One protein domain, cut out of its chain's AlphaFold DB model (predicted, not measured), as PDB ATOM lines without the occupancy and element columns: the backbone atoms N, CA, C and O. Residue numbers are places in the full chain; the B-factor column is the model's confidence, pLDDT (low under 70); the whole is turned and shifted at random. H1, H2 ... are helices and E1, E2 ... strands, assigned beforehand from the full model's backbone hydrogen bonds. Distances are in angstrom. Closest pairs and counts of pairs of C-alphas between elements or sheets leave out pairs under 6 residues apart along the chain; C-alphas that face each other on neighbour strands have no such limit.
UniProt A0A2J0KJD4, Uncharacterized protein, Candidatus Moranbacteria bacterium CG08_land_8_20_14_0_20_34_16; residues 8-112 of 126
ATOM      1  N   THR A   8      11.507  -1.991  50.130       53.91
ATOM      2  CA  THR A   8      10.495  -2.879  50.738       53.91
ATOM      3  C   THR A   8       9.538  -3.586  49.769       53.91
ATOM      4  O   THR A   8       8.715  -4.381  50.214       53.91
ATOM      5  N   ASN A   9       9.620  -3.362  48.453       63.41
ATOM      6  CA  ASN A   9       8.759  -4.066  47.495       63.41
ATOM      7  C   ASN A   9       9.594  -4.785  46.428       63.41
ATOM      8  O   ASN A   9       9.900  -4.234  45.371       63.41
ATOM      9  N   ILE A  10       9.929  -6.047  46.718       69.06
ATOM     10  CA  ILE A  10      10.667  -6.969  45.836       69.06
ATOM     11  C   ILE A  10      10.024  -7.035  44.444       69.06
ATOM     12  O   ILE A  10      10.732  -7.103  43.441       69.06
ATOM     13  N   CYS A  11       8.695  -6.925  44.353       65.75
ATOM     14  CA  CYS A  11       8.001  -6.904  43.070       65.75
ATOM     15  C   CYS A  11       8.280  -5.626  42.264       65.75
ATOM     16  O   CYS A  11       8.449  -5.715  41.052       65.75
ATOM     17  N   LEU A  12       8.377  -4.453  42.902       66.56
ATOM     18  CA  LEU A  12       8.783  -3.221  42.213       66.56
ATOM     19  C   LEU A  12      10.251  -3.290  41.780       66.56
ATOM     20  O   LEU A  12      10.561  -2.951  40.639       66.56
ATOM     21  N   PHE A  13      11.130  -3.776  42.661       68.44
ATOM     22  CA  PHE A  13      12.565  -3.902  42.393       68.44
ATOM     23  C   PHE A  13      12.848  -4.811  41.186       68.44
ATOM     24  O   PHE A  13      13.554  -4.419  40.260       68.44
ATOM     25  N   HIS A  14      12.213  -5.983  41.136       68.69
ATOM     26  CA  HIS A  14      12.374  -6.953  40.046       68.69
ATOM     27  C   HIS A  14      11.375  -6.764  38.895       68.69
ATOM     28  O   HIS A  14      11.236  -7.638  38.032       68.69
ATOM     29  N   LYS A  15      10.633  -5.645  38.882       65.62
ATOM     30  CA  LYS A  15       9.591  -5.333  37.888       65.62
ATOM     31  C   LYS A  15       8.594  -6.486  37.675       65.62
ATOM     32  O   LYS A  15       8.107  -6.711  36.572       65.62
ATOM     33  N   CYS A  16       8.247  -7.203  38.742       59.56
ATOM     34  CA  CYS A  16       7.269  -8.302  38.765       59.56
ATOM     35  C   CYS A  16       5.816  -7.817  38.660       59.56
ATOM     36  O   CYS A  16       4.872  -8.556  38.950       59.56
ATOM     37  N   ASN A  17       5.615  -6.564  38.254       54.19
ATOM     38  CA  ASN A  17       4.313  -5.914  38.164       54.19
ATOM     39  C   ASN A  17       3.431  -6.463  37.030       54.19
ATOM     40  O   ASN A  17       2.323  -5.984  36.815       54.19
ATOM     41  N   SER A  18       3.877  -7.541  36.381       50.50
ATOM     42  CA  SER A  18       3.083  -8.465  35.566       50.50
ATOM     43  C   SER A  18       1.773  -8.901  36.242       50.50
ATOM     44  O   SER A  18       0.873  -9.388  35.571       50.50
ATOM     45  N   CYS A  19       1.650  -8.716  37.561       51.50
ATOM     46  CA  CYS A  19       0.420  -8.917  38.326       51.50
ATOM     47  C   CYS A  19      -0.714  -7.927  38.002       51.50
ATOM     48  O   CYS A  19      -1.807  -8.104  38.533       51.50
ATOM     49  N   CYS A  20      -0.483  -6.882  37.201       56.31
ATOM     50  CA  CYS A  20      -1.460  -5.805  37.028       56.31
ATOM     51  C   CYS A  20      -2.312  -5.894  35.757       56.31
ATOM     52  O   CYS A  20      -3.370  -5.270  35.728       56.31
ATOM     53  N   ASN A  21      -1.904  -6.639  34.724       55.12
ATOM     54  CA  ASN A  21      -2.759  -6.839  33.552       55.12
ATOM     55  C   ASN A  21      -2.315  -8.037  32.677       55.12
ATOM     56  O   ASN A  21      -1.271  -7.952  32.028       55.12
ATOM     57  N   PRO A  22      -3.087  -9.136  32.617       67.00
ATOM     58  CA  PRO A  22      -4.268  -9.391  33.433       67.00
ATOM     59  C   PRO A  22      -3.891  -9.688  34.892       67.00
ATOM     60  O   PRO A  22      -2.920 -10.395  35.171       67.00
ATOM     61  N   VAL A  23      -4.687  -9.176  35.830       74.62
ATOM     62  CA  VAL A  23      -4.643  -9.560  37.244       74.62
ATOM     63  C   VAL A  23      -5.095 -11.011  37.358       74.62
ATOM     64  O   VAL A  23      -6.165 -11.358  36.871       74.62
ATOM     65  N   LYS A  24      -4.290 -11.866  37.993       77.88
ATOM     66  CA  LYS A  24      -4.570 -13.302  38.145       77.88
ATOM     67  C   LYS A  24      -4.966 -13.605  39.585       77.88
ATOM     68  O   LYS A  24      -4.183 -13.352  40.499       77.88
ATOM     69  N   ILE A  25      -6.148 -14.176  39.793       75.94
ATOM     70  CA  ILE A  25      -6.709 -14.408  41.125       75.94
ATOM     71  C   ILE A  25      -7.106 -15.870  41.308       75.94
ATOM     72  O   ILE A  25      -7.794 -16.435  40.469       75.94
ATOM     73  N   ASN A  26      -6.717 -16.493  42.424       76.50
ATOM     74  CA  ASN A  26      -7.111 -17.873  42.715       76.50
ATOM     75  C   ASN A  26      -8.638 -18.000  42.842       76.50
ATOM     76  O   ASN A  26      -9.235 -17.435  43.756       76.50
ATOM     77  N   ALA A  27      -9.242 -18.806  41.965       73.75
ATOM     78  CA  ALA A  27     -10.687 -18.999  41.878       73.75
ATOM     79  C   ALA A  27     -11.318 -19.600  43.148       73.75
ATOM     80  O   ALA A  27     -12.521 -19.462  43.348       73.75
ATOM     81  N   LYS A  28     -10.531 -20.283  43.993       73.00
ATOM     82  CA  LYS A  28     -11.013 -20.922  45.230       73.00
ATOM     83  C   LYS A  28     -11.063 -19.978  46.434       73.00
ATOM     84  O   LYS A  28     -11.643 -20.344  47.450       73.00
ATOM     85  N   LYS A  29     -10.418 -18.809  46.374       65.81
ATOM     86  CA  LYS A  29     -10.406 -17.871  47.503       65.81
ATOM     87  C   LYS A  29     -11.558 -16.875  47.346       65.81
ATOM     88  O   LYS A  29     -11.681 -16.306  46.267       65.81
ATOM     89  N   PRO A  30     -12.379 -16.635  48.384       59.09
ATOM     90  CA  PRO A  30     -13.302 -15.512  48.372       59.09
ATOM     91  C   PRO A  30     -12.492 -14.215  48.436       59.09
ATOM     92  O   PRO A  30     -11.559 -14.092  49.231       59.09
ATOM     93  N   TYR A  31     -12.826 -13.252  47.588       64.56
ATOM     94  CA  TYR A  31     -12.254 -11.912  47.634       64.56
ATOM     95  C   TYR A  31     -13.329 -10.893  47.286       64.56
ATOM     96  O   TYR A  31     -14.179 -11.137  46.431       64.56
ATOM     97  N   SER A  32     -13.258  -9.738  47.940       59.06
ATOM     98  CA  SER A  32     -13.956  -8.550  47.478       59.06
ATOM     99  C   SER A  32     -13.116  -7.946  46.358       59.06
ATOM    100  O   SER A  32     -12.071  -7.336  46.600       59.06
ATOM    101  N   THR A  33     -13.499  -8.184  45.106       59.25
ATOM    102  CA  THR A  33     -13.093  -7.262  44.048       59.25
ATOM    103  C   THR A  33     -13.860  -5.983  44.284       59.25
ATOM    104  O   THR A  33     -15.084  -6.001  44.338       59.25
ATOM    105  N   ASN A  34     -13.150  -4.865  44.386       63.62
ATOM    106  CA  ASN A  34     -13.789  -3.581  44.170       63.62
ATOM    107  C   ASN A  34     -14.151  -3.558  42.676       63.62
ATOM    108  O   ASN A  34     -13.293  -3.270  41.841       63.62
ATOM    109  N   GLU A  35     -15.365  -4.010  42.338       58.84
ATOM    110  CA  GLU A  35     -15.801  -4.319  40.963       58.84
ATOM    111  C   GLU A  35     -15.607  -3.129  40.010       58.84
ATOM    112  O   GLU A  35     -15.402  -3.302  38.816       58.84
ATOM    113  N   TYR A  36     -15.553  -1.913  40.556       66.19
ATOM    114  CA  TYR A  36     -15.308  -0.673  39.822       66.19
ATOM    115  C   TYR A  36     -13.868  -0.465  39.335       66.19
ATOM    116  O   TYR A  36     -13.625   0.487  38.602       66.19
ATOM    117  N   LEU A  37     -12.900  -1.288  39.749       72.56
ATOM    118  CA  LEU A  37     -11.490  -1.146  39.349       72.56
ATOM    119  C   LEU A  37     -11.024  -2.246  38.388       72.56
ATOM    120  O   LEU A  37      -9.992  -2.092  37.723       72.56
ATOM    121  N   PHE A  38     -11.778  -3.346  38.306       77.31
ATOM    122  CA  PHE A  38     -11.378  -4.558  37.601       77.31
ATOM    123  C   PHE A  38     -12.536  -5.144  36.798       77.31
ATOM    124  O   PHE A  38     -13.602  -5.419  37.335       77.31
ATOM    125  N   ILE A  39     -12.291  -5.395  35.516       81.38
ATOM    126  CA  ILE A  39     -13.226  -6.040  34.594       81.38
ATOM    127  C   ILE A  39     -12.863  -7.523  34.525       81.38
ATOM    128  O   ILE A  39     -11.723  -7.855  34.207       81.38
ATOM    129  N   ASP A  40     -13.802  -8.418  34.836       83.88
ATOM    130  CA  ASP A  40     -13.603  -9.866  34.665       83.88
ATOM    131  C   ASP A  40     -13.393 -10.177  33.176       83.88
ATOM    132  O   ASP A  40     -14.197  -9.769  32.338       83.88
ATOM    133  N   LEU A  41     -12.300 -10.867  32.843       86.00
ATOM    134  CA  LEU A  41     -11.996 -11.256  31.463       86.00
ATOM    135  C   LEU A  41     -12.716 -12.539  31.040       86.00
ATOM    136  O   LEU A  41     -12.521 -13.003  29.918       86.00
ATOM    137  N   GLU A  42     -13.514 -13.124  31.938       88.69
ATOM    138  CA  GLU A  42     -14.206 -14.394  31.744       88.69
ATOM    139  C   GLU A  42     -13.240 -15.483  31.259       88.69
ATOM    140  O   GLU A  42     -13.560 -16.328  30.427       88.69
ATOM    141  N   GLU A  43     -12.019 -15.463  31.788       88.25
ATOM    142  CA  GLU A  43     -10.950 -16.388  31.444       88.25
ATOM    143  C   GLU A  43     -10.382 -17.024  32.718       88.25
ATOM    144  O   GLU A  43     -10.282 -16.419  33.790       88.25
ATOM    145  N   MET A  44     -10.014 -18.296  32.588       88.62
ATOM    146  CA  MET A  44      -9.325 -19.070  33.603       88.62
ATOM    147  C   MET A  44      -7.977 -19.551  33.075       88.62
ATOM    148  O   MET A  44      -7.891 -20.169  32.015       88.62
ATOM    149  N   LEU A  45      -6.926 -19.299  33.847       87.38
ATOM    150  CA  LEU A  45      -5.584 -19.805  33.622       87.38
ATOM    151  C   LEU A  45      -5.335 -21.033  34.492       87.38
ATOM    152  O   LEU A  45      -5.525 -20.997  35.714       87.38
ATOM    153  N   VAL A  46      -4.864 -22.100  33.858       88.38
ATOM    154  CA  VAL A  46      -4.474 -23.351  34.513       88.38
ATOM    155  C   VAL A  46      -2.996 -23.612  34.210       88.38
ATOM    156  O   VAL A  46      -2.643 -23.651  33.031       88.38
ATOM    157  N   PRO A  47      -2.120 -23.744  35.221       87.38
ATOM    158  CA  PRO A  47      -0.711 -24.057  35.003       87.38
ATOM    159  C   PRO A  47      -0.547 -25.372  34.240       87.38
ATOM    160  O   PRO A  47      -1.221 -26.353  34.552       87.38
ATOM    161  N   VAL A  48       0.350 -25.401  33.256       88.25
ATOM    162  CA  VAL A  48       0.594 -26.602  32.441       88.25
ATOM    163  C   VAL A  48       1.315 -27.678  33.249       88.25
ATOM    164  O   VAL A  48       0.968 -28.850  33.142       88.25
ATOM    165  N   GLU A  49       2.301 -27.293  34.062       86.19
ATOM    166  CA  GLU A  49       3.136 -28.250  34.801       86.19
ATOM    167  C   GLU A  49       2.411 -28.866  36.004       86.19
ATOM    168  O   GLU A  49       2.745 -29.966  36.441       86.19
ATOM    169  N   HIS A  50       1.406 -28.174  36.541       86.06
ATOM    170  CA  HIS A  50       0.659 -28.619  37.714       86.06
ATOM    171  C   HIS A  50      -0.820 -28.173  37.654       86.06
ATOM    172  O   HIS A  50      -1.250 -27.300  38.418       86.06
ATOM    173  N   PRO A  51      -1.626 -28.760  36.752       84.56
ATOM    174  CA  PRO A  51      -2.988 -28.295  36.462       84.56
ATOM    175  C   PRO A  51      -3.983 -28.475  37.619       84.56
ATOM    176  O   PRO A  51      -4.996 -27.772  37.682       84.56
ATOM    177  N   ASP A  52      -3.687 -29.368  38.565       84.12
ATOM    178  CA  ASP A  52      -4.577 -29.688  39.688       84.12
ATOM    179  C   ASP A  52      -4.388 -28.780  40.915       84.12
ATOM    180  O   ASP A  52      -5.211 -28.788  41.836       84.12
ATOM    181  N   THR A  53      -3.328 -27.964  40.950       82.31
ATOM    182  CA  THR A  53      -2.968 -27.186  42.147       82.31
ATOM    183  C   THR A  53      -3.782 -25.901  42.268       82.31
ATOM    184  O   THR A  53      -4.457 -25.665  43.276       82.31
ATOM    185  N   VAL A  54      -3.744 -25.056  41.237       81.56
ATOM    186  CA  VAL A  54      -4.340 -23.721  41.246       81.56
ATOM    187  C   VAL A  54      -5.018 -23.410  39.920       81.56
ATOM    188  O   VAL A  54      -4.503 -23.695  38.847       81.56
ATOM    189  N   LYS A  55      -6.188 -22.776  40.010       85.44
ATOM    190  CA  LYS A  55      -6.907 -22.198  38.874       85.44
ATOM    191  C   LYS A  55      -7.034 -20.705  39.118       85.44
ATOM    192  O   LYS A  55      -7.459 -20.301  40.205       85.44
ATOM    193  N   LEU A  56      -6.638 -19.893  38.147       84.44
ATOM    194  CA  LEU A  56      -6.592 -18.443  38.289       84.44
ATOM    195  C   LEU A  56      -7.634 -17.802  37.373       84.44
ATOM    196  O   LEU A  56      -7.560 -17.985  36.168       84.44
ATOM    197  N   LYS A  57      -8.581 -17.040  37.913       84.19
ATOM    198  CA  LYS A  57      -9.408 -16.124  37.120       84.19
ATOM    199  C   LYS A  57      -8.591 -14.906  36.711       84.19
ATOM    200  O   LYS A  57      -7.727 -14.473  37.481       84.19
ATOM    201  N   THR A  58      -8.860 -14.356  35.535       81.69
ATOM    202  CA  THR A  58      -8.178 -13.158  35.043       81.69
ATOM    203  C   THR A  58      -9.090 -11.941  35.015       81.69
ATOM    204  O   THR A  58     -10.266 -12.023  34.677       81.69
ATOM    205  N   TYR A  59      -8.524 -10.793  35.376       80.12
ATOM    206  CA  TYR A  59      -9.206  -9.506  35.372       80.12
ATOM    207  C   TYR A  59      -8.353  -8.459  34.665       80.12
ATOM    208  O   TYR A  59      -7.133  -8.419  34.832       80.12
ATOM    209  N   GLN A  60      -8.989  -7.575  33.913       80.50
ATOM    210  CA  GLN A  60      -8.366  -6.385  33.363       80.50
ATOM    211  C   GLN A  60      -8.522  -5.223  34.336       80.50
ATOM    212  O   GLN A  60      -9.597  -4.962  34.863       80.50
ATOM    213  N   CYS A  61      -7.439  -4.491  34.538       78.00
ATOM    214  CA  CYS A  61      -7.444  -3.259  35.306       78.00
ATOM    215  C   CYS A  61      -7.951  -2.090  34.459       78.00
ATOM    216  O   CYS A  61      -7.443  -1.878  33.355       78.00
ATOM    217  N   ILE A  62      -8.914  -1.319  34.971       78.50
ATOM    218  CA  ILE A  62      -9.490  -0.183  34.230       78.50
ATOM    219  C   ILE A  62      -8.452   0.928  34.047       78.50
ATOM    220  O   ILE A  62      -8.254   1.423  32.940       78.50
ATOM    221  N   ASN A  63      -7.710   1.254  35.105       77.56
ATOM    222  CA  ASN A  63      -6.689   2.303  35.087       77.56
ATOM    223  C   ASN A  63      -5.291   1.744  34.770       77.56
ATOM    224  O   ASN A  63      -4.303   2.058  35.441       77.56
ATOM    225  N   PHE A  64      -5.208   0.878  33.756       76.56
ATOM    226  CA  PHE A  64      -3.945   0.323  33.274       76.56
ATOM    227  C   PHE A  64      -3.129   1.363  32.495       76.56
ATOM    228  O   PHE A  64      -3.598   1.977  31.539       76.56
ATOM    229  N   ASN A  65      -1.863   1.512  32.865       72.94
ATOM    230  CA  ASN A  65      -0.888   2.348  32.191       72.94
ATOM    231  C   ASN A  65       0.008   1.482  31.300       72.94
ATOM    232  O   ASN A  65       0.918   0.801  31.776       72.94
ATOM    233  N   SER A  66      -0.218   1.543  29.989       71.50
ATOM    234  CA  SER A  66       0.533   0.764  28.997       71.50
ATOM    235  C   SER A  66       2.013   1.141  28.896       71.50
ATOM    236  O   SER A  66       2.817   0.305  28.493       71.50
ATOM    237  N   LYS A  67       2.399   2.366  29.288       68.81
ATOM    238  CA  LYS A  67       3.805   2.806  29.274       68.81
ATOM    239  C   LYS A  67       4.612   2.171  30.403       68.81
ATOM    240  O   LYS A  67       5.792   1.890  30.227       68.81
ATOM    241  N   THR A  68       3.993   1.975  31.564       64.38
ATOM    242  CA  THR A  68       4.661   1.421  32.752       64.38
ATOM    243  C   THR A  68       4.349  -0.060  32.970       64.38
ATOM    244  O   THR A  68       5.071  -0.733  33.704       64.38
ATOM    245  N   GLY A  69       3.288  -0.573  32.340       62.25
ATOM    246  CA  GLY A  69       2.757  -1.915  32.570       62.25
ATOM    247  C   GLY A  69       2.030  -2.059  33.912       62.25
ATOM    248  O   GLY A  69       1.852  -3.180  34.381       62.25
ATOM    249  N   LEU A  70       1.646  -0.948  34.553       64.75
ATOM    250  CA  LEU A  70       1.089  -0.921  35.912       64.75
ATOM    251  C   LEU A  70      -0.377  -0.505  35.918       64.75
ATOM    252  O   LEU A  70      -0.801   0.303  35.102       64.75
ATOM    253  N   CYS A  71      -1.129  -0.974  36.910       71.69
ATOM    254  CA  CYS A  71      -2.334  -0.270  37.338       71.69
ATOM    255  C   CYS A  71      -1.933   1.007  38.069       71.69
ATOM    256  O   CYS A  71      -1.138   0.934  39.007       71.69
ATOM    257  N   ASN A  72      -2.505   2.150  37.700       68.00
ATOM    258  CA  ASN A  72      -2.288   3.392  38.444       68.00
ATOM    259  C   ASN A  72      -2.869   3.303  39.870       68.00
ATOM    260  O   ASN A  72      -2.281   3.846  40.798       68.00
ATOM    261  N   ASP A  73      -3.933   2.519  40.074       65.44
ATOM    262  CA  ASP A  73      -4.504   2.217  41.395       65.44
ATOM    263  C   ASP A  73      -3.860   0.997  42.060       65.44
ATOM    264  O   ASP A  73      -4.541   0.172  42.670       65.44
ATOM    265  N   TYR A  74      -2.540   0.846  41.930       58.25
ATOM    266  CA  TYR A  74      -1.787  -0.287  42.482       58.25
ATOM    267  C   TYR A  74      -2.095  -0.549  43.967       58.25
ATOM    268  O   TYR A  74      -2.223  -1.703  44.382       58.25
ATOM    269  N   GLU A  75      -2.282   0.517  44.750       58.84
ATOM    270  CA  GLU A  75      -2.645   0.438  46.167       58.84
ATOM    271  C   GLU A  75      -4.043  -0.159  46.393       58.84
ATOM    272  O   GLU A  75      -4.258  -0.811  47.409       58.84
ATOM    273  N   ASN A  76      -4.975  -0.036  45.439       55.44
ATOM    274  CA  ASN A  76      -6.358  -0.537  45.507       55.44
ATOM    275  C   ASN A  76      -6.556  -1.930  44.886       55.44
ATOM    276  O   ASN A  76      -7.688  -2.340  44.624       55.44
ATOM    277  N   ARG A  77      -5.473  -2.674  44.637       61.75
ATOM    278  CA  ARG A  77      -5.558  -4.060  44.153       61.75
ATOM    279  C   ARG A  77      -6.427  -4.926  45.085       61.75
ATOM    280  O   ARG A  77      -6.428  -4.676  46.294       61.75
ATOM    281  N   PRO A  78      -7.116  -5.965  44.569       55.03
ATOM    282  CA  PRO A  78      -7.934  -6.839  45.403       55.03
ATOM    283  C   PRO A  78      -7.067  -7.458  46.503       55.03
ATOM    284  O   PRO A  78      -5.878  -7.709  46.281       55.03
ATOM    285  N   ASP A  79      -7.635  -7.726  47.679       57.50
ATOM    286  CA  ASP A  79      -6.849  -8.131  48.855       57.50
ATOM    287  C   ASP A  79      -5.998  -9.379  48.612       57.50
ATOM    288  O   ASP A  79      -4.908  -9.511  49.155       57.50
ATOM    289  N   ILE A  80      -6.428 -10.270  47.723       48.91
ATOM    290  CA  ILE A  80      -5.624 -11.408  47.277       48.91
ATOM    291  C   ILE A  80      -4.313 -10.997  46.595       48.91
ATOM    292  O   ILE A  80      -3.305 -11.633  46.851       48.91
ATOM    293  N   CYS A  81      -4.282  -9.919  45.811       54.09
ATOM    294  CA  CYS A  81      -3.055  -9.357  45.238       54.09
ATOM    295  C   CYS A  81      -2.247  -8.552  46.270       54.09
ATOM    296  O   CYS A  81      -1.031  -8.428  46.137       54.09
ATOM    297  N   ARG A  82      -2.898  -7.998  47.306       56.09
ATOM    298  CA  ARG A  82      -2.201  -7.400  48.463       56.09
ATOM    299  C   ARG A  82      -1.522  -8.451  49.332       56.09
ATOM    300  O   ARG A  82      -0.419  -8.202  49.804       56.09
ATOM    301  N   ASN A  83      -2.153  -9.613  49.463       50.41
ATOM    302  CA  ASN A  83      -1.752 -10.695  50.353       50.41
ATOM    303  C   ASN A  83      -1.044 -11.847  49.623       50.41
ATOM    304  O   ASN A  83      -0.697 -12.849  50.247       50.41
ATOM    305  N   THR A  84      -0.818 -11.744  48.308       54.41
ATOM    306  CA  THR A  84       0.072 -12.655  47.585       54.41
ATOM    307  C   THR A  84       1.511 -12.327  47.949       54.41
ATOM    308  O   THR A  84       2.123 -11.419  47.385       54.41
ATOM    309  N   THR A  85       2.065 -13.079  48.892       57.53
ATOM    310  CA  THR A  85       3.499 -13.106  49.156       57.53
ATOM    311  C   THR A  85       4.195 -13.912  48.060       57.53
ATOM    312  O   THR A  85       3.975 -15.110  47.897       57.53
ATOM    313  N   CYS A  86       5.030 -13.243  47.263       67.75
ATOM    314  CA  CYS A  86       5.956 -13.923  46.358       67.75
ATOM    315  C   CYS A  86       6.965 -14.739  47.192       67.75
ATOM    316  O   CYS A  86       7.498 -14.201  48.163       67.75
ATOM    317  N   PRO A  87       7.305 -15.990  46.830       74.38
ATOM    318  CA  PRO A  87       8.321 -16.751  47.557       74.38
ATOM    319  C   PRO A  87       9.684 -16.045  47.630       74.38
ATOM    320  O   PRO A  87      10.454 -16.280  48.558       74.38
ATOM    321  N   ALA A  88       9.955 -15.111  46.710       78.69
ATOM    322  CA  ALA A  88      11.126 -14.242  46.754       78.69
ATOM    323  C   ALA A  88      11.184 -13.360  48.022       78.69
ATOM    324  O   ALA A  88      12.273 -12.971  48.422       78.69
ATOM    325  N   PHE A  89      10.058 -13.092  48.702       73.50
ATOM    326  CA  PHE A  89      10.037 -12.400  50.003       73.50
ATOM    327  C   PHE A  89      10.622 -13.227  51.153       73.50
ATOM    328  O   PHE A  89      10.953 -12.659  52.187       73.50
ATOM    329  N   HIS A  90      10.792 -14.543  50.990       81.75
ATOM    330  CA  HIS A  90      11.379 -15.404  52.020       81.75
ATOM    331  C   HIS A  90      12.913 -15.466  51.971       81.75
ATOM    332  O   HIS A  90      13.524 -16.184  52.758       81.75
ATOM    333  N   THR A  91      13.551 -14.724  51.063       81.00
ATOM    334  CA  THR A  91      15.011 -14.653  50.942       81.00
ATOM    335  C   THR A  91      15.460 -13.211  50.748       81.00
ATOM    336  O   THR A  91      14.827 -12.440  50.031       81.00
ATOM    337  N   THR A  92      16.577 -12.837  51.367       83.19
ATOM    338  CA  THR A  92      17.220 -11.530  51.168       83.19
ATOM    339  C   THR A  92      18.284 -11.554  50.067       83.19
ATOM    340  O   THR A  92      18.748 -10.494  49.664       83.19
ATOM    341  N   ASP A  93      18.654 -12.739  49.557       86.88
ATOM    342  CA  ASP A  93      19.632 -12.916  48.473       86.88
ATOM    343  C   ASP A  93      19.039 -12.483  47.116       86.88
ATOM    344  O   ASP A  93      18.132 -13.158  46.612       86.88
ATOM    345  N   PRO A  94      19.561 -11.412  46.482       83.00
ATOM    346  CA  PRO A  94      19.027 -10.900  45.223       83.00
ATOM    347  C   PRO A  94      19.088 -11.897  44.061       83.00
ATOM    348  O   PRO A  94      18.214 -11.862  43.198       83.00
ATOM    349  N   ARG A  95      20.083 -12.797  44.021       87.56
ATOM    350  CA  ARG A  95      20.193 -13.794  42.942       87.56
ATOM    351  C   ARG A  95      19.081 -14.829  43.052       87.56
ATOM    352  O   ARG A  95      18.373 -15.064  42.077       87.56
ATOM    353  N   LYS A  96      18.857 -15.358  44.258       86.31
ATOM    354  CA  LYS A  96      17.756 -16.298  44.525       86.31
ATOM    355  C   LYS A  96      16.391 -15.665  44.281       86.31
ATOM    356  O   LYS A  96      15.498 -16.323  43.757       86.31
ATOM    357  N   GLN A  97      16.219 -14.388  44.636       81.62
ATOM    358  CA  GLN A  97      14.997 -13.651  44.307       81.62
ATOM    359  C   GLN A  97      14.753 -13.631  42.793       81.62
ATOM    360  O   GLN A  97      13.654 -13.978  42.363       81.62
ATOM    361  N   SER A  98      15.771 -13.283  41.997       82.19
ATOM    362  CA  SER A  98      15.678 -13.276  40.533       82.19
ATOM    363  C   SER A  98      15.329 -14.653  39.971       82.19
ATOM    364  O   SER A  98      14.430 -14.752  39.146       82.19
ATOM    365  N   GLU A  99      15.974 -15.723  40.439       86.62
ATOM    366  CA  GLU A  99      15.688 -17.095  39.988       86.62
ATOM    367  C   GLU A  99      14.235 -17.508  40.258       86.62
ATOM    368  O   GLU A  99      13.554 -18.023  39.370       86.62
ATOM    369  N   ILE A 100      13.730 -17.235  41.469       81.94
ATOM    370  CA  ILE A 100      12.332 -17.500  41.839       81.94
ATOM    371  C   ILE A 100      11.383 -16.717  40.925       81.94
ATOM    372  O   ILE A 100      10.390 -17.259  40.440       81.94
ATOM    373  N   ILE A 101      11.681 -15.441  40.691       79.25
ATOM    374  CA  ILE A 101      10.856 -14.550  39.874       79.25
ATOM    375  C   ILE A 101      10.841 -14.986  38.411       79.25
ATOM    376  O   ILE A 101       9.768 -15.034  37.812       79.25
ATOM    377  N   GLU A 102      11.992 -15.327  37.838       82.38
ATOM    378  CA  GLU A 102      12.078 -15.793  36.454       82.38
ATOM    379  C   GLU A 102      11.359 -17.130  36.272       82.38
ATOM    380  O   GLU A 102      10.648 -17.298  35.283       82.38
ATOM    381  N   LYS A 103      11.423 -18.030  37.263       81.81
ATOM    382  CA  LYS A 103      10.613 -19.255  37.263       81.81
ATOM    383  C   LYS A 103       9.110 -18.953  37.255       81.81
ATOM    384  O   LYS A 103       8.366 -19.542  36.485       81.81
ATOM    385  N   ILE A 104       8.652 -18.009  38.079       78.75
ATOM    386  CA  ILE A 104       7.233 -17.615  38.116       78.75
ATOM    387  C   ILE A 104       6.802 -16.955  36.795       78.75
ATOM    388  O   ILE A 104       5.674 -17.158  36.345       78.75
ATOM    389  N   LYS A 105       7.675 -16.160  36.164       76.88
ATOM    390  CA  LYS A 105       7.401 -15.515  34.870       76.88
ATOM    391  C   LYS A 105       7.355 -16.506  33.711       76.88
ATOM    392  O   LYS A 105       6.584 -16.285  32.779       76.88
ATOM    393  N   SER A 106       8.184 -17.548  33.747       82.94
ATOM    394  CA  SER A 106       8.257 -18.563  32.695       82.94
ATOM    395  C   SER A 106       7.157 -19.622  32.789       82.94
ATOM    396  O   SER A 106       6.983 -20.386  31.836       82.94
ATOM    397  N   GLU A 107       6.387 -19.631  33.884       84.31
ATOM    398  CA  GLU A 107       5.234 -20.511  34.077       84.31
ATOM    399  C   GLU A 107       4.249 -20.403  32.904       84.31
ATOM    400  O   GLU A 107       3.768 -19.320  32.540       84.31
ATOM    401  N   LYS A 108       3.921 -21.554  32.316       87.12
ATOM    402  CA  LYS A 108       3.012 -21.644  31.173       87.12
ATOM    403  C   LYS A 108       1.602 -21.944  31.651       87.12
ATOM    404  O   LYS A 108       1.388 -22.789  32.512       87.12
ATOM    405  N   PHE A 109       0.627 -21.297  31.023       87.56
ATOM    406  CA  PHE A 109      -0.781 -21.463  31.366       87.56
ATOM    407  C   PHE A 109      -1.606 -21.869  30.148       87.56
ATOM    408  O   PHE A 109      -1.474 -21.277  29.075       87.56
ATOM    409  N   LEU A 110      -2.513 -22.823  30.349       89.06
ATOM    410  CA  LEU A 110      -3.660 -23.038  29.476       89.06
ATOM    411  C   LEU A 110      -4.696 -21.946  29.749       89.06
ATOM    412  O   LEU A 110      -5.008 -21.664  30.907       89.06
ATOM    413  N   ARG A 111      -5.228 -21.351  28.680       90.69
ATOM    414  CA  ARG A 111      -6.281 -20.330  28.727       90.69
ATOM    415  C   ARG A 111      -7.623 -20.978  28.418       90.69
ATOM    416  O   ARG A 111      -7.791 -21.554  27.347       90.69
ATOM    417  N   ILE A 112      -8.564 -20.885  29.350       89.56
ATOM    418  CA  ILE A 112      -9.909 -21.445  29.218       89.56
ATOM    419  C   ILE A 112     -10.913 -20.299  29.291       89.56
ATOM    420  O   ILE A 112     -11.012 -19.629  30.315       89.56
TER     421      ILE A 112
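This is residues 8 to 112 of the 126 residues of an uncharacterized protein of Candidatus Moranbacteria bacterium CG08_land_8_20_14_0_20_34_16 (UniProt A0A2J0KJD4). A strongly twisted four-stranded sheet forms one end of the domain, and the long helix H5, with the short H4 packed on it and H1 near it, forms the other end. The chain joins the two ends three times: through H2 between H1 and E1, through residues 83 to 86 between H3 and H4, and through residues 107 and 108 between H5 and the edge strand E4. The printed part has 105 residues with five named helices and four named strands, in the order H1 H2 E1 E2 E3 H3 H4 H5 E4; its class is mixed, helices and strands. The sheet runs E1 E3 E2 E4, all antiparallel. The whole is compact, with a radius of gyration of the C-alphas of 13.8 A and spans of 38 by 32 by 25 A.

H1 holds residues 10 to 13 and begins at C-alpha 10, (10.667, -6.969, 45.836). H2 is residues 17 to 20 and E1 residues 23 to 26. E2, residues 38 to 47, is 22.4 A long and bends by 74 degrees at residue 42. E3, residues 56 to 61, is 15.5 A long. H3 is residues 79 to 82 and H4 residues 87 to 90. H5, residues 94 to 106, is 18.2 A long and begins at C-alpha 94, (19.027, -10.900, 45.223). E4, residues 109 to 112, ends at C-alpha 112, (-9.909, -21.445, 29.218).

E2 and E3 form a hairpin, with N 39 and O 60 2.8 A apart, within hydrogen-bond range. E1 is the edge strand beside E3, with N 23 and O 59 at 2.7 A. E4 is the edge strand beside E2, with N 44 and O 112 at 2.8 A. H2 stands at the sheet's level, at a height of 2.6 A; the closest C-alphas of H2 and E3 are those of Cys 20 and Cys 61, 6.7 A apart. H3 only grazes the sheet with residues 79 to 81. H5 is not on the sheet. H5 touches H4 with residues 96 to 101 alone, the closest C-alphas being those of Ala 88 and Gln 97, 4.6 A. H1 and H5 are near each other. In H5 every O i to N i+4 pair is within hydrogen-bond range; H1, H2, H3 and H4 are too short for such a pair.

The two C-alphas farthest apart are those of Tyr 36 and Asp 93, 38.0 A. The printed part has no cut. The links E1 to E2 and E3 to H3 are long; in the second, residues 64 to 65 pair with residues 70 to 71, antiparallel. The mean pLDDT of the printed part is 73.3, and 42 residues are under 70: 8 to 22, 29 to 36, 67 to 70 and 72 to 86.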